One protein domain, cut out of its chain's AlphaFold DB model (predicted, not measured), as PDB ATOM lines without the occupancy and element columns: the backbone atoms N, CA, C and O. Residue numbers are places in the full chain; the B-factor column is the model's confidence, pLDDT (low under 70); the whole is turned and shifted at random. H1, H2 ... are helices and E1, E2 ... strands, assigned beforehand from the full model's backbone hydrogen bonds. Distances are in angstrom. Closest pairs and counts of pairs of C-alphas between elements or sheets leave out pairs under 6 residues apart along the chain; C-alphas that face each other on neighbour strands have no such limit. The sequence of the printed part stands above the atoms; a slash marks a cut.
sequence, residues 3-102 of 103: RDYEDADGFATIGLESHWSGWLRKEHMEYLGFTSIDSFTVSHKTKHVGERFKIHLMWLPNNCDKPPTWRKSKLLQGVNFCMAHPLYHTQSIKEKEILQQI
ATOM      1  N   ARG A   3       5.533  24.912  13.919       68.00
ATOM      2  CA  ARG A   3       5.996  24.385  15.221       68.00
ATOM      3  C   ARG A   3       5.613  25.241  16.436       68.00
ATOM      4  O   ARG A   3       5.601  24.739  17.545       68.00
ATOM      5  N   ASP A   4       5.316  26.523  16.231       78.81
ATOM      6  CA  ASP A   4       4.893  27.426  17.311       78.81
ATOM      7  C   ASP A   4       3.362  27.422  17.483       78.81
ATOM      8  O   ASP A   4       2.832  28.049  18.395       78.81
ATOM      9  N   TYR A   5       2.651  26.729  16.586       78.88
ATOM     10  CA  TYR A   5       1.194  26.647  16.513       78.88
ATOM     11  C   TYR A   5       0.740  25.186  16.387       78.88
ATOM     12  O   TYR A   5      -0.228  24.902  15.684       78.88
ATOM     13  N   GLU A   6       1.441  24.257  17.048       80.25
ATOM     14  CA  GLU A   6       1.111  22.824  17.012       80.25
ATOM     15  C   GLU A   6      -0.327  22.558  17.469       80.25
ATOM     16  O   GLU A   6      -0.989  21.700  16.895       80.25
ATOM     17  N   ASP A   7      -0.841  23.359  18.406       86.00
ATOM     18  CA  ASP A   7      -2.208  23.257  18.930       86.00
ATOM     19  C   ASP A   7      -3.273  23.957  18.062       86.00
ATOM     20  O   ASP A   7      -4.459  23.913  18.387       86.00
ATOM     21  N   ALA A   8      -2.899  24.624  16.964       88.44
ATOM     22  CA  ALA A   8      -3.880  25.295  16.114       88.44
ATOM     23  C   ALA A   8      -4.756  24.279  15.366       88.44
ATOM     24  O   ALA A   8      -4.259  23.316  14.784       88.44
ATOM     25  N   ASP A   9      -6.062  24.543  15.297       89.94
ATOM     26  CA  ASP A   9      -7.012  23.739  14.517       89.94
ATOM     27  C   ASP A   9      -6.659  23.717  13.018       89.94
ATOM     28  O   ASP A   9      -6.821  22.703  12.340       89.94
ATOM     29  N   GLY A  10      -6.109  24.820  12.515       92.25
ATOM     30  CA  GLY A  10      -5.567  24.974  11.170       92.25
ATOM     31  C   GLY A  10      -5.353  26.448  10.835       92.25
ATOM     32  O   GLY A  10      -5.499  27.327  11.688       92.25
ATOM     33  N   PHE A  11      -5.007  26.734   9.584       93.94
ATOM     34  CA  PHE A  11      -4.604  28.060   9.131       93.94
ATOM     35  C   PHE A  11      -5.510  28.567   8.017       93.94
ATOM     36  O   PHE A  11      -5.754  27.886   7.021       93.94
ATOM     37  N   ALA A  12      -5.965  29.807   8.168       94.69
ATOM     38  CA  ALA A  12      -6.805  30.486   7.196       94.69
ATOM     39  C   ALA A  12      -6.086  31.710   6.631       94.69
ATOM     40  O   ALA A  12      -5.471  32.480   7.370       94.69
ATOM     41  N   THR A  13      -6.198  31.917   5.325       94.44
ATOM     42  CA  THR A  13      -5.688  33.115   4.655       94.44
ATOM     43  C   THR A  13      -6.568  33.475   3.461       94.44
ATOM     44  O   THR A  13      -7.587  32.831   3.203       94.44
ATOM     45  N   ILE A  14      -6.192  34.526   2.737       95.81
ATOM     46  CA  ILE A  14      -6.808  34.878   1.462       95.81
ATOM     47  C   ILE A  14      -5.904  34.496   0.292       95.81
ATOM     48  O   ILE A  14      -4.679  34.582   0.375       95.81
ATOM     49  N   GLY A  15      -6.530  34.118  -0.815       97.06
ATOM     50  CA  GLY A  15      -5.895  33.960  -2.118       97.06
ATOM     51  C   GLY A  15      -6.553  34.896  -3.123       97.06
ATOM     52  O   GLY A  15      -7.766  35.092  -3.084       97.06
ATOM     53  N   LEU A  16      -5.769  35.485  -4.015       97.12
ATOM     54  CA  LEU A  16      -6.242  36.384  -5.059       97.12
ATOM     55  C   LEU A  16      -6.064  35.725  -6.426       97.12
ATOM     56  O   LEU A  16      -4.973  35.268  -6.775       97.12
ATOM     57  N   GLU A  17      -7.145  35.691  -7.197       97.12
ATOM     58  CA  GLU A  17      -7.176  35.255  -8.594       97.12
ATOM     59  C   GLU A  17      -7.418  36.493  -9.472       97.12
ATOM     60  O   GLU A  17      -8.300  37.305  -9.180       97.12
ATOM     61  N   SER A  18      -6.609  36.656 -10.522       93.62
ATOM     62  CA  SER A  18      -6.679  37.780 -11.475       93.62
ATOM     63  C   SER A  18      -6.461  39.187 -10.885       93.62
ATOM     64  O   SER A  18      -6.835  40.175 -11.505       93.62
ATOM     65  N   HIS A  19      -5.823  39.312  -9.715       93.00
ATOM     66  CA  HIS A  19      -5.447  40.617  -9.152       93.00
ATOM     67  C   HIS A  19      -4.116  41.128  -9.741       93.00
ATOM     68  O   HIS A  19      -3.109  40.415  -9.732       93.00
ATOM     69  N   TRP A  20      -4.074  42.387 -10.190       88.75
ATOM     70  CA  TRP A  20      -2.937  42.984 -10.915       88.75
ATOM     71  C   TRP A  20      -1.640  43.090 -10.104       88.75
ATOM     72  O   TRP A  20      -0.550  43.062 -10.669       88.75
ATOM     73  N   SER A  21      -1.728  43.211  -8.776       87.94
ATOM     74  CA  SER A  21      -0.542  43.418  -7.931       87.94
ATOM     75  C   SER A  21       0.383  42.200  -7.842       87.94
ATOM     76  O   SER A  21       1.510  42.328  -7.371       87.94
ATOM     77  N   GLY A  22      -0.090  41.012  -8.239       87.44
ATOM     78  CA  GLY A  22       0.677  39.769  -8.169       87.44
ATOM     79  C   GLY A  22       0.961  39.253  -6.753       87.44
ATOM     80  O   GLY A  22       1.649  38.241  -6.624       87.44
ATOM     81  N   TRP A  23       0.436  39.904  -5.714       91.69
ATOM     82  CA  TRP A  23       0.534  39.477  -4.318       91.69
ATOM     83  C   TRP A  23      -0.575  38.496  -3.945       91.69
ATOM     84  O   TRP A  23      -1.666  38.550  -4.505       91.69
ATOM     85  N   LEU A  24      -0.299  37.634  -2.957       94.06
ATOM     86  CA  LEU A  24      -1.260  36.663  -2.412       94.06
ATOM     87  C   LEU A  24      -1.922  35.798  -3.496       94.06
ATOM     88  O   LEU A  24      -3.090  35.446  -3.376       94.06
ATOM     89  N   ARG A  25      -1.197  35.463  -4.574       96.94
ATOM     90  CA  ARG A  25      -1.736  34.651  -5.675       96.94
ATOM     91  C   ARG A  25      -2.307  33.349  -5.136       96.94
ATOM     92  O   ARG A  25      -1.613  32.639  -4.406       96.94
ATOM     93  N   LYS A  26      -3.534  33.018  -5.542       97.75
ATOM     94  CA  LYS A  26      -4.191  31.751  -5.192       97.75
ATOM     95  C   LYS A  26      -3.270  30.553  -5.447       97.75
ATOM     96  O   LYS A  26      -3.063  29.758  -4.543       97.75
ATOM     97  N   GLU A  27      -2.654  30.494  -6.625       97.25
ATOM     98  CA  GLU A  27      -1.754  29.406  -7.034       97.25
ATOM     99  C   GLU A  27      -0.554  29.237  -6.088       97.25
ATOM    100  O   GLU A  27      -0.142  28.119  -5.796       97.25
ATOM    101  N   HIS A  28      -0.010  30.337  -5.553       97.12
ATOM    102  CA  HIS A  28       1.076  30.264  -4.573       97.12
ATOM    103  C   HIS A  28       0.586  29.710  -3.235       97.12
ATOM    104  O   HIS A  28       1.308  28.964  -2.583       97.12
ATOM    105  N   MET A  29      -0.630  30.069  -2.816       97.31
ATOM    106  CA  MET A  29      -1.220  29.518  -1.595       97.31
ATOM    107  C   MET A  29      -1.507  28.018  -1.761       97.31
ATOM    108  O   MET A  29      -1.235  27.243  -0.850       97.31
ATOM    109  N   GLU A  30      -1.975  27.596  -2.938       97.69
ATOM    110  CA  GLU A  30      -2.178  26.178  -3.269       97.69
ATOM    111  C   GLU A  30      -0.865  25.394  -3.282       97.69
ATOM    112  O   GLU A  30      -0.795  24.307  -2.715       97.69
ATOM    113  N   TYR A  31       0.207  25.974  -3.831       97.19
ATOM    114  CA  TYR A  31       1.547  25.384  -3.760       97.19
ATOM    115  C   TYR A  31       2.037  25.193  -2.312       97.19
ATOM    116  O   TYR A  31       2.744  24.233  -2.015       97.19
ATOM    117  N   LEU A  32       1.635  26.077  -1.395       95.19
ATOM    118  CA  LEU A  32       1.919  25.964   0.041       95.19
ATOM    119  C   LEU A  32       0.998  24.969   0.776       95.19
ATOM    120  O   LEU A  32       1.125  24.817   1.989       95.19
ATOM    121  N   GLY A  33       0.085  24.299   0.067       95.56
ATOM    122  CA  GLY A  33      -0.819  23.283   0.609       95.56
ATOM    123  C   GLY A  33      -2.199  23.796   1.023       95.56
ATOM    124  O   GLY A  33      -3.023  23.005   1.477       95.56
ATOM    125  N   PHE A  34      -2.492  25.091   0.867       97.06
ATOM    126  CA  PHE A  34      -3.834  25.603   1.147       97.06
ATOM    127  C   PHE A  34      -4.827  25.183   0.060       97.06
ATOM    128  O   PHE A  34      -4.497  25.076  -1.116       97.06
ATOM    129  N   THR A  35      -6.094  25.057   0.435       97.00
ATOM    130  CA  THR A  35      -7.201  24.772  -0.482       97.00
ATOM    131  C   THR A  35      -8.210  25.914  -0.474       97.00
ATOM    132  O   THR A  35      -8.481  26.517   0.563       97.00
ATOM    133  N   SER A  36      -8.767  26.248  -1.638       97.50
ATOM    134  CA  SER A  36      -9.830  27.253  -1.743       97.50
ATOM    135  C   SER A  36     -11.168  26.646  -1.326       97.50
ATOM    136  O   SER A  36     -11.688  25.787  -2.035       97.50
ATOM    137  N   ILE A  37     -11.768  27.144  -0.244       97.06
ATOM    138  CA  ILE A  37     -13.025  26.604   0.313       97.06
ATOM    139  C   ILE A  37     -14.257  27.484   0.062       97.06
ATOM    140  O   ILE A  37     -15.383  27.000   0.087       97.06
ATOM    141  N   ASP A  38     -14.064  28.774  -0.204       97.12
ATOM    142  CA  ASP A  38     -15.112  29.716  -0.612       97.12
ATOM    143  C   ASP A  38     -14.463  30.835  -1.430       97.12
ATOM    144  O   ASP A  38     -13.261  31.089  -1.322       97.12
ATOM    145  N   SER A  39     -15.239  31.519  -2.264       96.94
ATOM    146  CA  SER A  39     -14.754  32.667  -3.020       96.94
ATOM    147  C   SER A  39     -15.875  33.637  -3.384       96.94
ATOM    148  O   SER A  39     -17.066  33.349  -3.237       96.94
ATOM    149  N   PHE A  40     -15.498  34.841  -3.802       96.38
ATOM    150  CA  PHE A  40     -16.420  35.799  -4.406       96.38
ATOM    151  C   PHE A  40     -15.664  36.797  -5.280       96.38
ATOM    152  O   PHE A  40     -14.507  37.138  -5.016       96.38
ATOM    153  N   THR A  41     -16.334  37.246  -6.337       96.38
ATOM    154  CA  THR A  41     -15.785  38.201  -7.297       96.38
ATOM    155  C   THR A  41     -16.057  39.620  -6.830       96.38
ATOM    156  O   THR A  41     -17.157  39.951  -6.381       96.38
ATOM    157  N   VAL A  42     -15.051  40.473  -6.957       95.00
ATOM    158  CA  VAL A  42     -15.113  41.880  -6.578       95.00
ATOM    159  C   VAL A  42     -14.472  42.758  -7.644       95.00
ATOM    160  O   VAL A  42     -13.712  42.300  -8.495       95.00
ATOM    161  N   SER A  43     -14.771  44.046  -7.570       93.75
ATOM    162  CA  SER A  43     -13.993  45.103  -8.214       93.75
ATOM    163  C   SER A  43     -13.748  46.214  -7.206       93.75
ATOM    164  O   SER A  43     -14.481  46.344  -6.221       93.75
ATOM    165  N   HIS A  44     -12.720  47.018  -7.434       89.31
ATOM    166  CA  HIS A  44     -12.522  48.222  -6.641       89.31
ATOM    167  C   HIS A  44     -13.515  49.314  -7.051       89.31
ATOM    168  O   HIS A  44     -13.809  49.497  -8.232       89.31
ATOM    169  N   LYS A  45     -14.007  50.068  -6.061       87.62
ATOM    170  CA  LYS A  45     -14.879  51.233  -6.288       87.62
ATOM    171  C   LYS A  45     -14.098  52.456  -6.775       87.62
ATOM    172  O   LYS A  45     -14.628  53.263  -7.526       87.62
ATOM    173  N   THR A  46     -12.840  52.583  -6.349       82.38
ATOM    174  CA  THR A  46     -12.039  53.804  -6.544       82.38
ATOM    175  C   THR A  46     -10.749  53.592  -7.332       82.38
ATOM    176  O   THR A  46     -10.426  54.387  -8.209       82.38
ATOM    177  N   LYS A  47      -9.988  52.534  -7.036       77.50
ATOM    178  CA  LYS A  47      -8.746  52.180  -7.751       77.50
ATOM    179  C   LYS A  47      -9.063  51.226  -8.901       77.50
ATOM    180  O   LYS A  47      -9.994  50.456  -8.750       77.50
ATOM    181  N   HIS A  48      -8.305  51.243 -10.001       80.00
ATOM    182  CA  HIS A  48      -8.425  50.246 -11.087       80.00
ATOM    183  C   HIS A  48      -9.886  49.907 -11.447       80.00
ATOM    184  O   HIS A  48     -10.300  48.748 -11.481       80.00
ATOM    185  N   VAL A  49     -10.706  50.952 -11.605       78.94
ATOM    186  CA  VAL A  49     -12.158  50.810 -11.753       78.94
ATOM    187  C   VAL A  49     -12.457  49.968 -12.990       78.94
ATOM    188  O   VAL A  49     -11.953  50.241 -14.075       78.94
ATOM    189  N   GLY A  50     -13.285  48.937 -12.816       78.12
ATOM    190  CA  GLY A  50     -13.633  47.986 -13.872       78.12
ATOM    191  C   GLY A  50     -12.781  46.715 -13.887       78.12
ATOM    192  O   GLY A  50     -13.242  45.707 -14.424       78.12
ATOM    193  N   GLU A  51     -11.608  46.705 -13.242       88.06
ATOM    194  CA  GLU A  51     -10.846  45.472 -13.049       88.06
ATOM    195  C   GLU A  51     -11.541  44.580 -12.016       88.06
ATOM    196  O   GLU A  51     -11.856  44.990 -10.891       88.06
ATOM    197  N   ARG A  52     -11.811  43.338 -12.425       93.94
ATOM    198  CA  ARG A  52     -12.448  42.317 -11.596       93.94
ATOM    199  C   ARG A  52     -11.402  41.314 -11.153       93.94
ATOM    200  O   ARG A  52     -10.602  40.853 -11.961       93.94
ATOM    201  N   PHE A  53     -11.465  40.932  -9.890       95.19
ATOM    202  CA  PHE A  53     -10.635  39.876  -9.332       95.19
ATOM    203  C   PHE A  53     -11.453  39.075  -8.327       95.19
ATOM    204  O   PHE A  53     -12.502  39.522  -7.851       95.19
ATOM    205  N   LYS A  54     -10.992  37.868  -8.015       96.56
ATOM    206  CA  LYS A  54     -11.681  36.984  -7.076       96.56
ATOM    207  C   LYS A  54     -10.847  36.824  -5.815       96.56
ATOM    208  O   LYS A  54      -9.631  36.638  -5.876       96.56
ATOM    209  N   ILE A  55     -11.516  36.927  -4.671       96.94
ATOM    210  CA  ILE A  55     -10.925  36.660  -3.362       96.94
ATOM    211  C   ILE A  55     -11.369  35.262  -2.947       96.94
ATOM    212  O   ILE A  55     -12.564  34.961  -2.962       96.94
ATOM    213  N   HIS A  56     -10.410  34.430  -2.560       97.69
ATOM    214  CA  HIS A  56     -10.606  33.073  -2.062       97.69
ATOM    215  C   HIS A  56     -10.334  33.013  -0.569       97.69
ATOM    216  O   HIS A  56      -9.361  33.604  -0.100       97.69
ATOM    217  N   LEU A  57     -11.165  32.271   0.157       97.56
ATOM    218  CA  LEU A  57     -10.860  31.820   1.502       97.56
ATOM    219  C   LEU A  57     -10.015  30.563   1.357       97.56
ATOM    220  O   LEU A  57     -10.494  29.541   0.863       97.56
ATOM    221  N   MET A  58      -8.754  30.674   1.748       97.62
ATOM    222  CA  MET A  58      -7.771  29.607   1.649       97.62
ATOM    223  C   MET A  58      -7.629  28.938   3.014       97.62
ATOM    224  O   MET A  58      -7.442  29.627   4.020       97.62
ATOM    225  N   TRP A  59      -7.707  27.611   3.044       97.12
ATOM    226  CA  TRP A  59      -7.687  26.804   4.260       97.12
ATOM    227  C   TRP A  59      -6.630  25.704   4.199       97.12
ATOM    228  O   TRP A  59      -6.534  24.981   3.205       97.12
ATOM    229  N   LEU A  60      -5.863  25.579   5.277       94.88
ATOM    230  CA  LEU A  60      -4.914  24.501   5.516       94.88
ATOM    231  C   LEU A  60      -5.246  23.871   6.880       94.88
ATOM    232  O   LEU A  60      -4.960  24.500   7.902       94.88
ATOM    233  N   PRO A  61      -5.874  22.682   6.926       92.88
ATOM    234  CA  PRO A  61      -6.190  22.019   8.190       92.88
ATOM    235  C   PRO A  61      -4.915  21.588   8.930       92.88
ATOM    236  O   PRO A  61      -3.884  21.336   8.303       92.88
ATOM    237  N   ASN A  62      -4.992  21.506  10.260       90.31
ATOM    238  CA  ASN A  62      -3.935  20.943  11.105       90.31
ATOM    239  C   ASN A  62      -4.515  19.879  12.053       90.31
ATOM    240  O   ASN A  62      -4.483  18.696  11.729       90.31
ATOM    241  N   ASN A  63      -5.114  20.292  13.175       86.19
ATOM    242  CA  ASN A  63      -5.736  19.378  14.147       86.19
ATOM    243  C   ASN A  63      -7.246  19.189  13.937       86.19
ATOM    244  O   ASN A  63      -7.836  18.248  14.470       86.19
ATOM    245  N   CYS A  64      -7.889  20.084  13.183       83.56
ATOM    246  CA  CYS A  64      -9.315  20.033  12.906       83.56
ATOM    247  C   CYS A  64      -9.589  20.222  11.412       83.56
ATOM    248  O   CYS A  64      -9.154  21.193  10.801       83.56
ATOM    249  N   ASP A  65     -10.416  19.345  10.846       82.69
ATOM    250  CA  ASP A  65     -10.857  19.449   9.451       82.69
ATOM    251  C   ASP A  65     -12.060  20.380   9.253       82.69
ATOM    252  O   ASP A  65     -12.586  20.490   8.146       82.69
ATOM    253  N   LYS A  66     -12.536  21.066  10.301       90.06
ATOM    254  CA  LYS A  66     -13.658  22.002  10.169       90.06
ATOM    255  C   LYS A  66     -13.168  23.332   9.589       90.06
ATOM    256  O   LYS A  66     -12.460  24.061  10.283       90.06
ATOM    257  N   PRO A  67     -13.568  23.689   8.357       91.81
ATOM    258  CA  PRO A  67     -13.105  24.914   7.737       91.81
ATOM    259  C   PRO A  67     -13.704  26.157   8.416       91.81
ATOM    260  O   PRO A  67     -14.842  26.125   8.901       91.81
ATOM    261  N   PRO A  68     -12.980  27.285   8.407       93.31
ATOM    262  CA  PRO A  68     -13.492  28.552   8.895       93.31
ATOM    263  C   PRO A  68     -14.554  29.116   7.947       93.31
ATOM    264  O   PRO A  68     -14.646  28.766   6.771       93.31
ATOM    265  N   THR A  69     -15.312  30.083   8.454       93.88
ATOM    266  CA  THR A  69     -16.147  30.960   7.629       93.88
ATOM    267  C   THR A  69     -15.646  32.391   7.745       93.88
ATOM    268  O   THR A  69     -15.012  32.777   8.728       93.88
ATOM    269  N   TRP A  70     -15.937  33.208   6.740       93.56
ATOM    270  CA  TRP A  70     -15.593  34.627   6.737       93.56
ATOM    271  C   TRP A  70     -16.823  35.518   6.575       93.56
ATOM    272  O   TRP A  70     -17.853  35.137   6.017       93.56
ATOM    273  N   ARG A  71     -16.709  36.757   7.051       93.44
ATOM    274  CA  ARG A  71     -17.728  37.790   6.841       93.44
ATOM    275  C   ARG A  71     -17.360  38.593   5.594       93.44
ATOM    276  O   ARG A  71     -16.633  39.576   5.705       93.44
ATOM    277  N   LYS A  72     -17.870  38.199   4.417       94.00
ATOM    278  CA  LYS A  72     -17.561  38.847   3.118       94.00
ATOM    279  C   LYS A  72     -17.758  40.372   3.146       94.00
ATOM    280  O   LYS A  72     -16.913  41.108   2.650       94.00
ATOM    281  N   SER A  73     -18.787  40.864   3.843       92.31
ATOM    282  CA  SER A  73     -19.046  42.305   4.014       92.31
ATOM    283  C   SER A  73     -17.919  43.076   4.714       92.31
ATOM    284  O   SER A  73     -17.749  44.270   4.478       92.31
ATOM    285  N   LYS A  74     -17.120  42.419   5.565       92.12
ATOM    286  CA  LYS A  74     -15.943  43.037   6.190       92.12
ATOM    287  C   LYS A  74     -14.760  43.122   5.232       92.12
ATOM    288  O   LYS A  74     -14.036  44.105   5.284       92.12
ATOM    289  N   LEU A  75     -14.603  42.157   4.328       92.38
ATOM    290  CA  LEU A  75     -13.550  42.197   3.309       92.38
ATOM    291  C   LEU A  75     -13.755  43.333   2.306       92.38
ATOM    292  O   LEU A  75     -12.774  43.905   1.841       92.38
ATOM    293  N   LEU A  76     -15.007  43.718   2.032       93.19
ATOM    294  CA  LEU A  76     -15.306  44.855   1.156       93.19
ATOM    295  C   LEU A  76     -14.770  46.195   1.690       93.19
ATOM    296  O   LEU A  76     -14.537  47.123   0.919       93.19
ATOM    297  N   GLN A  77     -14.542  46.285   3.004       92.75
ATOM    298  CA  GLN A  77     -13.964  47.455   3.672       92.75
ATOM    299  C   GLN A  77     -12.457  47.559   3.428       92.75
ATOM    300  O   GLN A  77     -11.911  48.654   3.464       92.75
ATOM    301  N   GLY A  78     -11.790  46.447   3.110       90.50
ATOM    302  CA  GLY A  78     -10.336  46.386   3.033       90.50
ATOM    303  C   GLY A  78      -9.668  46.428   4.409       90.50
ATOM    304  O   GLY A  78     -10.298  46.199   5.444       90.50
ATOM    305  N   VAL A  79      -8.364  46.695   4.417       89.06
ATOM    306  CA  VAL A  79      -7.536  46.761   5.630       89.06
ATOM    307  C   VAL A  79      -6.792  48.087   5.708       89.06
ATOM    308  O   VAL A  79      -6.381  48.631   4.691       89.06
ATOM    309  N   ASN A  80      -6.573  48.603   6.914       87.25
ATOM    310  CA  ASN A  80      -5.932  49.905   7.134       87.25
ATOM    311  C   ASN A  80      -4.485  49.814   7.649       87.25
ATOM    312  O   ASN A  80      -3.799  50.829   7.698       87.25
ATOM    313  N   PHE A  81      -4.016  48.626   8.041       84.38
ATOM    314  CA  PHE A  81      -2.741  48.465   8.748       84.38
ATOM    315  C   PHE A  81      -1.519  48.354   7.825       84.38
ATOM    316  O   PHE A  81      -0.393  48.507   8.286       84.38
ATOM    317  N   CYS A  82      -1.707  48.069   6.533       84.69
ATOM    318  CA  CYS A  82      -0.601  47.873   5.598       84.69
ATOM    319  C   CYS A  82      -0.912  48.505   4.243       84.69
ATOM    320  O   CYS A  82      -1.763  48.016   3.505       84.69
ATOM    321  N   MET A  83      -0.184  49.573   3.905       82.94
ATOM    322  CA  MET A  83      -0.360  50.316   2.650       82.94
ATOM    323  C   MET A  83      -0.029  49.494   1.401       82.94
ATOM    324  O   MET A  83      -0.621  49.713   0.348       82.94
ATOM    325  N   ALA A  84       0.907  48.549   1.521       85.69
ATOM    326  CA  ALA A  84       1.293  47.641   0.444       85.69
ATOM    327  C   ALA A  84       0.344  46.438   0.312       85.69
ATOM    328  O   ALA A  84       0.478  45.647  -0.621       85.69
ATOM    329  N   HIS A  85      -0.606  46.274   1.240       87.75
ATOM    330  CA  HIS A  85      -1.546  45.169   1.176       87.75
ATOM    331  C   HIS A  85      -2.458  45.326  -0.050       87.75
ATOM    332  O   HIS A  85      -2.973  46.423  -0.284       87.75
ATOM    333  N   PRO A  86      -2.737  44.249  -0.808       86.19
ATOM    334  CA  PRO A  86      -3.592  44.326  -1.997       86.19
ATOM    335  C   PRO A  86      -4.973  44.924  -1.714       86.19
ATOM    336  O   PRO A  86      -5.502  45.696  -2.501       86.19
ATOM    337  N   LEU A  87      -5.518  44.628  -0.531       89.94
ATOM    338  CA  LEU A  87      -6.813  45.132  -0.064       89.94
ATOM    339  C   LEU A  87      -6.704  46.413   0.786       89.94
ATOM    340  O   LEU A  87      -7.517  46.619   1.684       89.94
ATOM    341  N   TYR A  88      -5.673  47.238   0.591       89.56
ATOM    342  CA  TYR A  88      -5.466  48.427   1.420       89.56
ATOM    343  C   TYR A  88      -6.546  49.500   1.212       89.56
ATOM    344  O   TYR A  88      -6.737  50.026   0.106       89.56
ATOM    345  N   HIS A  89      -7.185  49.883   2.316       88.75
ATOM    346  CA  HIS A  89      -8.111  51.002   2.416       88.75
ATOM    347  C   HIS A  89      -7.359  52.283   2.753       88.75
ATOM    348  O   HIS A  89      -6.973  52.531   3.895       88.75
ATOM    349  N   THR A  90      -7.181  53.131   1.742       83.81
ATOM    350  CA  THR A  90      -6.606  54.459   1.936       83.81
ATOM    351  C   THR A  90      -7.526  55.318   2.809       83.81
ATOM    352  O   THR A  90      -8.616  55.676   2.376       83.81
ATOM    353  N   GLN A  91      -7.058  55.726   3.992       80.69
ATOM    354  CA  GLN A  91      -7.846  56.527   4.946       80.69
ATOM    355  C   GLN A  91      -8.275  57.908   4.417       80.69
ATOM    356  O   GLN A  91      -9.256  58.472   4.895       80.69
ATOM    357  N   SER A  92      -7.569  58.464   3.423       80.69
ATOM    358  CA  SER A  92      -7.975  59.716   2.766       80.69
ATOM    359  C   SER A  92      -9.254  59.565   1.934       80.69
ATOM    360  O   SER A  92      -9.956  60.548   1.700       80.69
ATOM    361  N   ILE A  93      -9.582  58.339   1.516       77.12
ATOM    362  CA  ILE A  93     -10.820  58.011   0.816       77.12
ATOM    363  C   ILE A  93     -11.877  57.725   1.886       77.12
ATOM    364  O   ILE A  93     -11.862  56.678   2.530       77.12
ATOM    365  N   LYS A  94     -12.816  58.662   2.068       78.19
ATOM    366  CA  LYS A  94     -13.885  58.591   3.087       78.19
ATOM    367  C   LYS A  94     -14.953  57.520   2.809       78.19
ATOM    368  O   LYS A  94     -15.963  57.471   3.510       78.19
ATOM    369  N   GLU A  95     -14.766  56.677   1.797       82.69
ATOM    370  CA  GLU A  95     -15.657  55.547   1.546       82.69
ATOM    371  C   GLU A  95     -15.447  54.455   2.591       82.69
ATOM    372  O   GLU A  95     -14.321  54.110   2.930       82.69
ATOM    373  N   LYS A  96     -16.547  53.890   3.089       86.06
ATOM    374  CA  LYS A  96     -16.513  52.804   4.077       86.06
ATOM    375  C   LYS A  96     -16.085  51.464   3.470       86.06
ATOM    376  O   LYS A  96     -15.560  50.613   4.175       86.06
ATOM    377  N   GLU A  97     -16.355  51.270   2.187       89.69
ATOM    378  CA  GLU A  97     -16.062  50.052   1.438       89.69
ATOM    379  C   GLU A  97     -15.282  50.423   0.192       89.69
ATOM    380  O   GLU A  97     -15.759  51.242  -0.583       89.69
ATOM    381  N   ILE A  98     -14.120  49.807  -0.015       91.50
ATOM    382  CA  ILE A  98     -13.266  50.068  -1.179       91.50
ATOM    383  C   ILE A  98     -13.511  49.080  -2.322       91.50
ATOM    384  O   ILE A  98     -13.059  49.319  -3.444       91.50
ATOM    385  N   LEU A  99     -14.207  47.975  -2.036       92.62
ATOM    386  CA  LEU A  99     -14.595  46.954  -2.999       92.62
ATOM    387  C   LEU A  99     -16.112  46.862  -3.103       92.62
ATOM    388  O   LEU A  99     -16.839  47.103  -2.140       92.62
ATOM    389  N   GLN A 100     -16.577  46.428  -4.263       93.31
ATOM    390  CA  GLN A 100     -17.954  46.022  -4.498       93.31
ATOM    391  C   GLN A 100     -17.981  44.594  -5.029       93.31
ATOM    392  O   GLN A 100     -17.152  44.220  -5.861       93.31
ATOM    393  N   GLN A 101     -18.928  43.799  -4.539       92.81
ATOM    394  CA  GLN A 101     -19.151  42.451  -5.042       92.81
ATOM    395  C   GLN A 101     -19.802  42.514  -6.425       92.81
ATOM    396  O   GLN A 101     -20.732  43.289  -6.642       92.81
ATOM    397  N   ILE A 102     -19.305  41.691  -7.341       89.44
ATOM    398  CA  ILE A 102     -19.843  41.540  -8.692       89.44
ATOM    399  C   ILE A 102     -20.524  40.171  -8.772       89.44
ATOM    400  O   ILE A 102     -19.946  39.180  -8.319       89.44
TER     401      ILE A 102
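AT A GLANCE: This is residues 3 to 102 of the 103 residues of an uncharacterized protein of Candidatus Bathyarchaeota archaeon (UniProt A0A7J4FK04). A strongly twisted sheet of three long strands, E1, E3 and E2, with short E4 at its edge, has the small helix H1 on it, while a long loop stretch, residues 76 to 98, links the tiny helix H2 to E4. The printed part has 100 residues, in the order E1 H1 E2 E3 H2 E4; the sheet order is E1, E3, E2, E4, antiparallel throughout. The class is mixed, with 41 residues in named elements, under half. It is compact, with a radius of gyration of the C-alphas of 14.5 A, yet elongated, spanning 41 by 23 by 21 A.

IN THESE COORDINATES: Find C-alpha 10 at (-5.567, 24.974, 11.170); from there E1 runs 22.3 A to residue 17. H1 is residues 26 to 31, 8.7 A. E2, residues 35 to 44, covers 24.8 A and bends by 71 degrees at residue 38. E3, residues 52 to 61, covers 29.0 A. H2 is residues 72 to 75, 5.2 A. E4, residues 99 to 101, 6.7 A, ends at C-alpha 101, (-19.151, 42.451, -5.042).

HOW THE PARTS SIT: Look from E1 to E3: N 13 and O 58 are 2.9 A apart. E2 and E3 form a hairpin, with N 37 and O 57 at 2.9 A. For E2 and E4, see N 43 and O 100, 2.9 A. H1 is on the sheet at a height of 7.9 A, only just over E3, with 3 C-alphas falling on it; the C-alphas of Gly 15 and Lys 26, the closest of E1 and H1, are 4.2 A apart. H2 only grazes the sheet. E1, H1, E2 and E3, H2, E4 are split strand-helix-strand units, two strands running the same way with another between them, each crossover right-handed. In H1 every O i to N i+4 pair is within hydrogen-bond range; H2 is too short for one.

THE WHOLE: The C-alphas of Asp 7 and Gly 50, the two farthest apart, are 42.6 A apart. The printed part has no cut; the link from H2 to E4 is long. Mean pLDDT of the printed part is 90.5, with residue 3 under 70.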